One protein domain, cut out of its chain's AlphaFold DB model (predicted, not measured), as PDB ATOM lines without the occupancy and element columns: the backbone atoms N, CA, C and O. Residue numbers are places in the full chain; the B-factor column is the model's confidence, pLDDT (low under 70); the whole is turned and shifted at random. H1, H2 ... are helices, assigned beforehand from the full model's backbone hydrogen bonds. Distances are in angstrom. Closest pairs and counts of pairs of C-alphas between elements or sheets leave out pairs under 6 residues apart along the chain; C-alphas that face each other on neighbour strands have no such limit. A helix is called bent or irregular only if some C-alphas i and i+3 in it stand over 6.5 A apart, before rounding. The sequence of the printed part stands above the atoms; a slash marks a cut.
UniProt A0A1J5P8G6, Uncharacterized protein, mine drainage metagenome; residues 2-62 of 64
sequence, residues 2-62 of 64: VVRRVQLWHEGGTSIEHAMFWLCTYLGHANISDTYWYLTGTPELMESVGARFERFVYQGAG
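This is residues 2 to 62 of the 64 residues of an uncharacterized protein of mine drainage metagenome (UniProt A0A1J5P8G6). What shape does the model show? H4, the longest helix, is an arm whose residues 49 to 60, with 61 and 62 after them, stick out from a small head of three short helices, H1, H2 and H3. In the head, H1 and H2 run opposite ways and meet at a corner, and H3 packs on H2 at a steep tilt. What is it made of, and how large is it? The printed part has 61 residues with four named helices, H1, H2, H3 and H4 in chain order, and no named strand, and its class is all helix. It is loose, with a radius of gyration of the C-alphas of 13.6 A, and it spans 46 by 20 by 17 A, the arm making the length.

Where is the longest helix? H4 is residues 43 to 60, 25.3 A from first to last C-alpha, from C-alpha 43 at (-48.452, -3.079, -38.676) to C-alpha 60 at (-34.961, -24.185, -41.910). Where are the other helices? H3 is residues 32 to 40, 13.2 A long, and H2 is residues 16 to 27, 15.7 A long. H1 is residues 3 to 11, 12.3 A long, and begins with C-alpha 3 at (-50.680, -1.933, -28.814).

What does H4 meet? With residues 45 to 46 alone it only just touches H3, only at the corner, with 3 pairs of C-alphas within 8 A, the closest being Leu 39 and Leu 45 at 6.6 A; the tilt is a steep 64 degrees, the same way. H4 is close to H1 but not clearly touching, the closest C-alphas, Gln 7 and Leu 45, being 7.0 A apart, and it is apart from H2. How do the other three stand? H2, with residues 20 to 24 alone, touches H3 at a steep tilt of 59 degrees, opposite ways, the closest C-alphas being Cys 24 and Ile 32 at 5.7 A. H1 and H3 touch only at their ends, about perpendicular at 74 degrees, with the C-alphas of Val 3 and Tyr 38 closest at 6.2 A. H1 and H2 touch only at the corner, at a shallow tilt of 25 degrees, opposite ways, with the C-alphas of His 10 and Ile 16 closest at 6.7 A. What do the backbones show? In H1, H2 and H4 every O i to N i+4 pair is within hydrogen-bond range. In H3 2 of 5 are, beside 5 of 6 O i to N i+3 pairs; H3 is neither bent nor irregular, but only just, C-alphas 35 and 38 being 6.1 A apart.

How far does it reach? The two C-alphas farthest apart, those of Gly 28 and Gly 62, are 46.8 A from each other. Without residues 49 to 62, which stand free, the body spans 28 by 20 by 14 A. Are there cuts or long links? The printed part has no cut, and the three links are tight. Where is confidence low? The mean pLDDT of the printed part is 85.8, and residues 60 to 62 are under 70.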
ATOM      1  N   VAL A   2     -52.781   0.428 -25.800       86.69
ATOM      2  CA  VAL A   2     -52.995  -1.040 -25.845       86.69
ATOM      3  C   VAL A   2     -51.925  -1.765 -26.669       86.69
ATOM      4  O   VAL A   2     -51.233  -2.623 -26.139       86.69
ATOM      5  N   VAL A   3     -51.695  -1.342 -27.917       86.19
ATOM      6  CA  VAL A   3     -50.680  -1.933 -28.814       86.19
ATOM      7  C   VAL A   3     -49.298  -2.028 -28.161       86.19
ATOM      8  O   VAL A   3     -48.722  -3.106 -28.071       86.19
ATOM      9  N   ARG A   4     -48.798  -0.916 -27.602       87.81
ATOM     10  CA  ARG A   4     -47.516  -0.902 -26.878       87.81
ATOM     11  C   ARG A   4     -47.495  -1.867 -25.686       87.81
ATOM     12  O   ARG A   4     -46.463  -2.449 -25.383       87.81
ATOM     13  N   ARG A   5     -48.621  -2.046 -24.991       91.31
ATOM     14  CA  ARG A   5     -48.694  -2.989 -23.869       91.31
ATOM     15  C   ARG A   5     -48.587  -4.435 -24.356       91.31
ATOM     16  O   ARG A   5     -47.860  -5.214 -23.750       91.31
ATOM     17  N   VAL A   6     -49.258  -4.749 -25.460       89.50
ATOM     18  CA  VAL A   6     -49.204  -6.058 -26.119       89.50
ATOM     19  C   VAL A   6     -47.797  -6.363 -26.646       89.50
ATOM     20  O   VAL A   6     -47.297  -7.463 -26.424       89.50
ATOM     21  N   GLN A   7     -47.115  -5.377 -27.238       86.56
ATOM     22  CA  GLN A   7     -45.708  -5.490 -27.644       86.56
ATOM     23  C   GLN A   7     -44.795  -5.827 -26.460       86.56
ATOM     24  O   GLN A   7     -44.053  -6.799 -26.527       86.56
ATOM     25  N   LEU A   8     -44.910  -5.099 -25.344       89.81
ATOM     26  CA  LEU A   8     -44.096  -5.352 -24.149       89.81
ATOM     27  C   LEU A   8     -44.327  -6.751 -23.560       89.81
ATOM     28  O   LEU A   8     -43.392  -7.378 -23.068       89.81
ATOM     29  N   TRP A   9     -45.562  -7.259 -23.595       91.31
ATOM     30  CA  TRP A   9     -45.850  -8.631 -23.169       91.31
ATOM     31  C   TRP A   9     -45.225  -9.669 -24.093       91.31
ATOM     32  O   TRP A   9     -44.695 -10.666 -23.603       91.31
ATOM     33  N   HIS A  10     -45.249  -9.421 -25.401       85.94
ATOM     34  CA  HIS A  10     -44.606 -10.285 -26.382       85.94
ATOM     35  C   HIS A  10     -43.079 -10.301 -26.200       85.94
ATOM     36  O   HIS A  10     -42.487 -11.373 -26.100       85.94
ATOM     37  N   GLU A  11     -42.450  -9.130 -26.069       86.31
ATOM     38  CA  GLU A  11     -41.007  -8.983 -25.816       86.31
ATOM     39  C   GLU A  11     -40.585  -9.606 -24.477       86.31
ATOM     40  O   GLU A  11     -39.515 -10.201 -24.371       86.31
ATOM     41  N   GLY A  12     -41.443  -9.509 -23.460       88.50
ATOM     42  CA  GLY A  12     -41.218 -10.081 -22.135       88.50
ATOM     43  C   GLY A  12     -41.561 -11.567 -22.001       88.50
ATOM     44  O   GLY A  12     -41.513 -12.084 -20.887       88.50
ATOM     45  N   GLY A  13     -41.962 -12.253 -23.079       87.12
ATOM     46  CA  GLY A  13     -42.324 -13.678 -23.046       87.12
ATOM     47  C   GLY A  13     -43.567 -14.001 -22.205       87.12
ATOM     48  O   GLY A  13     -43.753 -15.138 -21.772       87.12
ATOM     49  N   THR A  14     -44.421 -13.010 -21.944       90.06
ATOM     50  CA  THR A  14     -45.683 -13.210 -21.219       90.06
ATOM     51  C   THR A  14     -46.651 -14.023 -22.080       90.06
ATOM     52  O   THR A  14     -46.713 -13.841 -23.294       90.06
ATOM     53  N   SER A  15     -47.452 -14.898 -21.460       91.56
ATOM     54  CA  SER A  15     -48.528 -15.606 -22.163       91.56
ATOM     55  C   SER A  15     -49.538 -14.601 -22.727       91.56
ATOM     56  O   SER A  15     -50.343 -14.035 -21.984       91.56
ATOM     57  N   ILE A  16     -49.480 -14.378 -24.044       88.06
ATOM     58  CA  ILE A  16     -50.335 -13.412 -24.743       88.06
ATOM     59  C   ILE A  16     -51.810 -13.774 -24.580       88.06
ATOM     60  O   ILE A  16     -52.607 -12.891 -24.304       88.06
ATOM     61  N   GLU A  17     -52.162 -15.056 -24.627       89.25
ATOM     62  CA  GLU A  17     -53.533 -15.550 -24.429       89.25
ATOM     63  C   GLU A  17     -54.142 -15.050 -23.104       89.25
ATOM     64  O   GLU A  17     -55.188 -14.399 -23.079       89.25
ATOM     65  N   HIS A  18     -53.441 -15.274 -21.987       92.00
ATOM     66  CA  HIS A  18     -53.902 -14.839 -20.666       92.00
ATOM     67  C   HIS A  18     -53.901 -13.315 -20.537       92.00
ATOM     68  O   HIS A  18     -54.817 -12.737 -19.952       92.00
ATOM     69  N   ALA A  19     -52.883 -12.651 -21.084       93.19
ATOM     70  CA  ALA A  19     -52.788 -11.200 -21.034       93.19
ATOM     71  C   ALA A  19     -53.924 -10.524 -21.822       93.19
ATOM     72  O   ALA A  19     -54.503  -9.546 -21.349       93.19
ATOM     73  N   MET A  20     -54.293 -11.080 -22.979       94.25
ATOM     74  CA  MET A  20     -55.398 -10.610 -23.815       94.25
ATOM     75  C   MET A  20     -56.758 -10.867 -23.163       94.25
ATOM     76  O   MET A  20     -57.631 -10.005 -23.244       94.25
ATOM     77  N   PHE A  21     -56.927 -11.986 -22.448       94.69
ATOM     78  CA  PHE A  21     -58.137 -12.253 -21.667       94.69
ATOM     79  C   PHE A  21     -58.365 -11.185 -20.585       94.69
ATOM     80  O   PHE A  21     -59.424 -10.560 -20.539       94.69
ATOM     81  N   TRP A  22     -57.347 -10.897 -19.767       94.88
ATOM     82  CA  TRP A  22     -57.447  -9.850 -18.743       94.88
ATOM     83  C   TRP A  22     -57.617  -8.454 -19.341       94.88
ATOM     84  O   TRP A  22     -58.364  -7.635 -18.806       94.88
ATOM     85  N   LEU A  23     -56.954  -8.182 -20.466       94.31
ATOM     86  CA  LEU A  23     -57.102  -6.929 -21.194       94.31
ATOM     87  C   LEU A  23     -58.531  -6.749 -21.731       94.31
ATOM     88  O   LEU A  23     -59.067  -5.651 -21.623       94.31
ATOM     89  N   CYS A  24     -59.161  -7.807 -22.247       95.88
ATOM     90  CA  CYS A  24     -60.557  -7.789 -22.690       95.88
ATOM     91  C   CYS A  24     -61.492  -7.364 -21.552       95.88
ATOM     92  O   CYS A  24     -62.308  -6.459 -21.725       95.88
ATOM     93  N   THR A  25     -61.329  -7.965 -20.367       94.94
ATOM     94  CA  THR A  25     -62.084  -7.583 -19.167       94.94
ATOM     95  C   THR A  25     -61.810  -6.135 -18.765       94.94
ATOM     96  O   THR A  25     -62.745  -5.393 -18.481       94.94
ATOM     97  N   TYR A  26     -60.544  -5.713 -18.774       94.06
ATOM     98  CA  TYR A  26     -60.146  -4.355 -18.400       94.06
ATOM     99  C   TYR A  26     -60.715  -3.281 -19.341       94.06
ATOM    100  O   TYR A  26     -61.118  -2.215 -18.887       94.06
ATOM    101  N   LEU A  27     -60.766  -3.562 -20.645       92.94
ATOM    102  CA  LEU A  27     -61.346  -2.666 -21.649       92.94
ATOM    103  C   LEU A  27     -62.882  -2.696 -21.657       92.94
ATOM    104  O   LEU A  27     -63.499  -1.848 -22.297       92.94
ATOM    105  N   GLY A  28     -63.502  -3.657 -20.963       95.00
ATOM    106  CA  GLY A  28     -64.952  -3.845 -20.969       95.00
ATOM    107  C   GLY A  28     -65.490  -4.393 -22.293       95.00
ATOM    108  O   GLY A  28     -66.654  -4.169 -22.620       95.00
ATOM    109  N   HIS A  29     -64.659  -5.089 -23.075       95.19
ATOM    110  CA  HIS A  29     -65.101  -5.721 -24.315       95.19
ATOM    111  C   HIS A  29     -65.995  -6.926 -24.014       95.19
ATOM    112  O   HIS A  29     -65.670  -7.773 -23.181       95.19
ATOM    113  N   ALA A  30     -67.120  -7.014 -24.727       92.19
ATOM    114  CA  ALA A  30     -68.062  -8.123 -24.600       92.19
ATOM    115  C   ALA A  30     -67.535  -9.418 -25.241       92.19
ATOM    116  O   ALA A  30     -67.936 -10.510 -24.840       92.19
ATOM    117  N   ASN A  31     -66.641  -9.304 -26.229       92.56
ATOM    118  CA  ASN A  31     -66.030 -10.433 -26.914       92.56
ATOM    119  C   ASN A  31     -64.504 -10.263 -26.986       92.56
ATOM    120  O   ASN A  31     -63.985  -9.206 -27.345       92.56
ATOM    121  N   ILE A  32     -63.766 -11.331 -26.678       91.50
ATOM    122  CA  ILE A  32     -62.302 -11.326 -26.745       91.50
ATOM    123  C   ILE A  32     -61.777 -11.097 -28.170       91.50
ATOM    124  O   ILE A  32     -60.703 -10.521 -28.331       91.50
ATOM    125  N   SER A  33     -62.543 -11.458 -29.204       90.25
ATOM    126  CA  SER A  33     -62.200 -11.215 -30.609       90.25
ATOM    127  C   SER A  33     -61.992  -9.730 -30.919       90.25
ATOM    128  O   SER A  33     -61.076  -9.396 -31.668       90.25
ATOM    129  N   ASP A  34     -62.760  -8.836 -30.283       90.12
ATOM    130  CA  ASP A  34     -62.578  -7.382 -30.419       90.12
ATOM    131  C   ASP A  34     -61.221  -6.933 -29.857       90.12
ATOM    132  O   ASP A  34     -60.600  -5.988 -30.337       90.12
ATOM    133  N   THR A  35     -60.720  -7.651 -28.850       91.75
ATOM    134  CA  THR A  35     -59.401  -7.411 -28.257       91.75
ATOM    135  C   THR A  35     -58.289  -8.003 -29.126       91.75
ATOM    136  O   THR A  35     -57.258  -7.363 -29.319       91.75
ATOM    137  N   TYR A  36     -58.490  -9.190 -29.709       90.00
ATOM    138  CA  TYR A  36     -57.512  -9.831 -30.600       90.00
ATOM    139  C   TYR A  36     -57.222  -9.045 -31.882       90.00
ATOM    140  O   TYR A  36     -56.148  -9.221 -32.458       90.00
ATOM    141  N   TRP A  37     -58.102  -8.120 -32.277       86.81
ATOM    142  CA  TRP A  37     -57.847  -7.191 -33.378       86.81
ATOM    143  C   TRP A  37     -56.512  -6.444 -33.226       86.81
ATOM    144  O   TRP A  37     -55.836  -6.188 -34.215       86.81
ATOM    145  N   TYR A  38     -56.052  -6.171 -31.999       85.88
ATOM    146  CA  TYR A  38     -54.750  -5.533 -31.783       85.88
ATOM    147  C   TYR A  38     -53.549  -6.392 -32.207       85.88
ATOM    148  O   TYR A  38     -52.507  -5.821 -32.524       85.88
ATOM    149  N   LEU A  39     -53.665  -7.726 -32.240       81.19
ATOM    150  CA  LEU A  39     -52.585  -8.601 -32.714       81.19
ATOM    151  C   LEU A  39     -52.469  -8.613 -34.238       81.19
ATOM    152  O   LEU A  39     -51.370  -8.766 -34.761       81.19
ATOM    153  N   THR A  40     -53.589  -8.467 -34.943       73.44
ATOM    154  CA  THR A  40     -53.665  -8.643 -36.401       73.44
ATOM    155  C   THR A  40     -53.803  -7.330 -37.170       73.44
ATOM    156  O   THR A  40     -53.431  -7.274 -38.337       73.44
ATOM    157  N   GLY A  41     -54.307  -6.271 -36.533       74.50
ATOM    158  CA  GLY A  41     -54.523  -4.946 -37.121       74.50
ATOM    159  C   GLY A  41     -53.392  -3.943 -36.882       74.50
ATOM    160  O   GLY A  41     -53.524  -2.786 -37.271       74.50
ATOM    161  N   THR A  42     -52.295  -4.355 -36.236       79.94
ATOM    162  CA  THR A  42     -51.153  -3.480 -35.925       79.94
ATOM    163  C   THR A  42     -49.966  -3.795 -36.846       79.94
ATOM    164  O   THR A  42     -49.338  -4.846 -36.662       79.94
ATOM    165  N   PRO A  43     -49.595  -2.893 -37.777       77.19
ATOM    166  CA  PRO A  43     -48.452  -3.079 -38.676       77.19
ATOM    167  C   PRO A  43     -47.145  -3.417 -37.949       77.19
ATOM    168  O   PRO A  43     -46.415  -4.309 -38.368       77.19
ATOM    169  N   GLU A  44     -46.881  -2.771 -36.814       75.00
ATOM    170  CA  GLU A  44     -45.655  -2.944 -36.031       75.00
ATOM    171  C   GLU A  44     -45.548  -4.337 -35.381       75.00
ATOM    172  O   GLU A  44     -44.453  -4.868 -35.200       75.00
ATOM    173  N   LEU A  45     -46.678  -4.961 -35.024       76.94
ATOM    174  CA  LEU A  45     -46.687  -6.346 -34.531       76.94
ATOM    175  C   LEU A  45     -46.534  -7.343 -35.685       76.94
ATOM    176  O   LEU A  45     -45.808  -8.328 -35.547       76.94
ATOM    177  N   MET A  46     -47.162  -7.065 -36.832       80.75
ATOM    178  CA  MET A  46     -47.003  -7.865 -38.048       80.75
ATOM    179  C   MET A  46     -45.558  -7.874 -38.554       80.75
ATOM    180  O   MET A  46     -45.063  -8.936 -38.918       80.75
ATOM    181  N   GLU A  47     -44.865  -6.735 -38.533       83.81
ATOM    182  CA  GLU A  47     -43.455  -6.640 -38.927       83.81
ATOM    183  C   GLU A  47     -42.562  -7.519 -38.037       83.81
ATOM    184  O   GLU A  47     -41.753  -8.301 -38.538       83.81
ATOM    185  N   SER A  48     -42.761  -7.462 -36.715       79.69
ATOM    186  CA  SER A  48     -42.008  -8.281 -35.758       79.69
ATOM    187  C   SER A  48     -42.211  -9.785 -35.992       79.69
ATOM    188  O   SER A  48     -41.248 -10.561 -36.004       79.69
ATOM    189  N   VAL A  49     -43.459 -10.204 -36.227       81.94
ATOM    190  CA  VAL A  49     -43.788 -11.600 -36.554       81.94
ATOM    191  C   VAL A  49     -43.205 -11.995 -37.913       81.94
ATOM    192  O   VAL A  49     -42.634 -13.079 -38.032       81.94
ATOM    193  N   GLY A  50     -43.284 -11.110 -38.909       83.50
ATOM    194  CA  GLY A  50     -42.737 -11.311 -40.250       83.50
ATOM    195  C   GLY A  50     -41.227 -11.535 -40.239       83.50
ATOM    196  O   GLY A  50     -40.761 -12.540 -40.767       83.50
ATOM    197  N   ALA A  51     -40.463 -10.684 -39.551       84.88
ATOM    198  CA  ALA A  51     -39.008 -10.825 -39.438       84.88
ATOM    199  C   ALA A  51     -38.592 -12.143 -38.758       84.88
ATOM    200  O   ALA A  51     -37.598 -12.779 -39.124       84.88
ATOM    201  N   ARG A  52     -39.362 -12.590 -37.760       82.62
ATOM    202  CA  ARG A  52     -39.127 -13.872 -37.086       82.62
ATOM    203  C   ARG A  52     -39.493 -15.061 -37.972       82.62
ATOM    204  O   ARG A  52     -38.772 -16.058 -37.957       82.62
ATOM    205  N   PHE A  53     -40.583 -14.964 -38.728       85.69
ATOM    206  CA  PHE A  53     -40.979 -15.980 -39.698       85.69
ATOM    207  C   PHE A  53     -39.939 -16.115 -40.814       85.69
ATOM    208  O   PHE A  53     -39.504 -17.221 -41.113       85.69
ATOM    209  N   GLU A  54     -39.473 -14.995 -41.357       87.06
ATOM    210  CA  GLU A  54     -38.425 -14.954 -42.372       87.06
ATOM    211  C   GLU A  54     -37.145 -15.643 -41.873       87.06
ATOM    212  O   GLU A  54     -36.611 -16.537 -42.529       87.06
ATOM    213  N   ARG A  55     -36.710 -15.327 -40.646       86.56
ATOM    214  CA  ARG A  55     -35.589 -16.019 -40.000       86.56
ATOM    215  C   ARG A  55     -35.836 -17.522 -39.844       86.56
ATOM    216  O   ARG A  55     -34.921 -18.300 -40.086       86.56
ATOM    217  N   PHE A  56     -37.035 -17.933 -39.436       86.75
ATOM    218  CA  PHE A  56     -37.387 -19.348 -39.304       86.75
ATOM    219  C   PHE A  56     -37.283 -20.083 -40.646       86.75
ATOM    220  O   PHE A  56     -36.674 -21.148 -40.706       86.75
ATOM    221  N   VAL A  57     -37.806 -19.492 -41.723       89.06
ATOM    222  CA  VAL A  57     -37.728 -20.056 -43.078       89.06
ATOM    223  C   VAL A  57     -36.274 -20.148 -43.549       89.06
ATOM    224  O   VAL A  57     -35.853 -21.208 -44.006       89.06
ATOM    225  N   TYR A  58     -35.471 -19.093 -43.373       81.88
ATOM    226  CA  TYR A  58     -34.064 -19.108 -43.785       81.88
ATOM    227  C   TYR A  58     -33.167 -20.005 -42.918       81.88
ATOM    228  O   TYR A  58     -32.185 -20.541 -43.425       81.88
ATOM    229  N   GLN A  59     -33.486 -20.214 -41.636       71.44
ATOM    230  CA  GLN A  59     -32.783 -21.196 -40.798       71.44
ATOM    231  C   GLN A  59     -33.211 -22.640 -41.097       71.44
ATOM    232  O   GLN A  59     -32.386 -23.542 -40.979       71.44
ATOM    233  N   GLY A  60     -34.467 -22.870 -41.491       59.56
ATOM    234  CA  GLY A  60     -34.961 -24.185 -41.910       59.56
ATOM    235  C   GLY A  60     -34.415 -24.631 -43.269       59.56
ATOM    236  O   GLY A  60     -34.126 -25.807 -43.446       59.56
ATOM    237  N   ALA A  61     -34.185 -23.689 -44.188       58.16
ATOM    238  CA  ALA A  61     -33.618 -23.945 -45.516       58.16
ATOM    239  C   ALA A  61     -32.111 -24.289 -45.518       58.16
ATOM    240  O   ALA A  61     -31.559 -24.614 -46.562       58.16
ATOM    241  N   GLY A  62     -31.426 -24.188 -44.371       55.00
ATOM    242  CA  GLY A  62     -30.019 -24.587 -44.206       55.00
ATOM    243  C   GLY A  62     -29.824 -26.003 -43.646       55.00
ATOM    244  O   GLY A  62     -28.693 -26.386 -43.353       55.00
TER     245      GLY A  62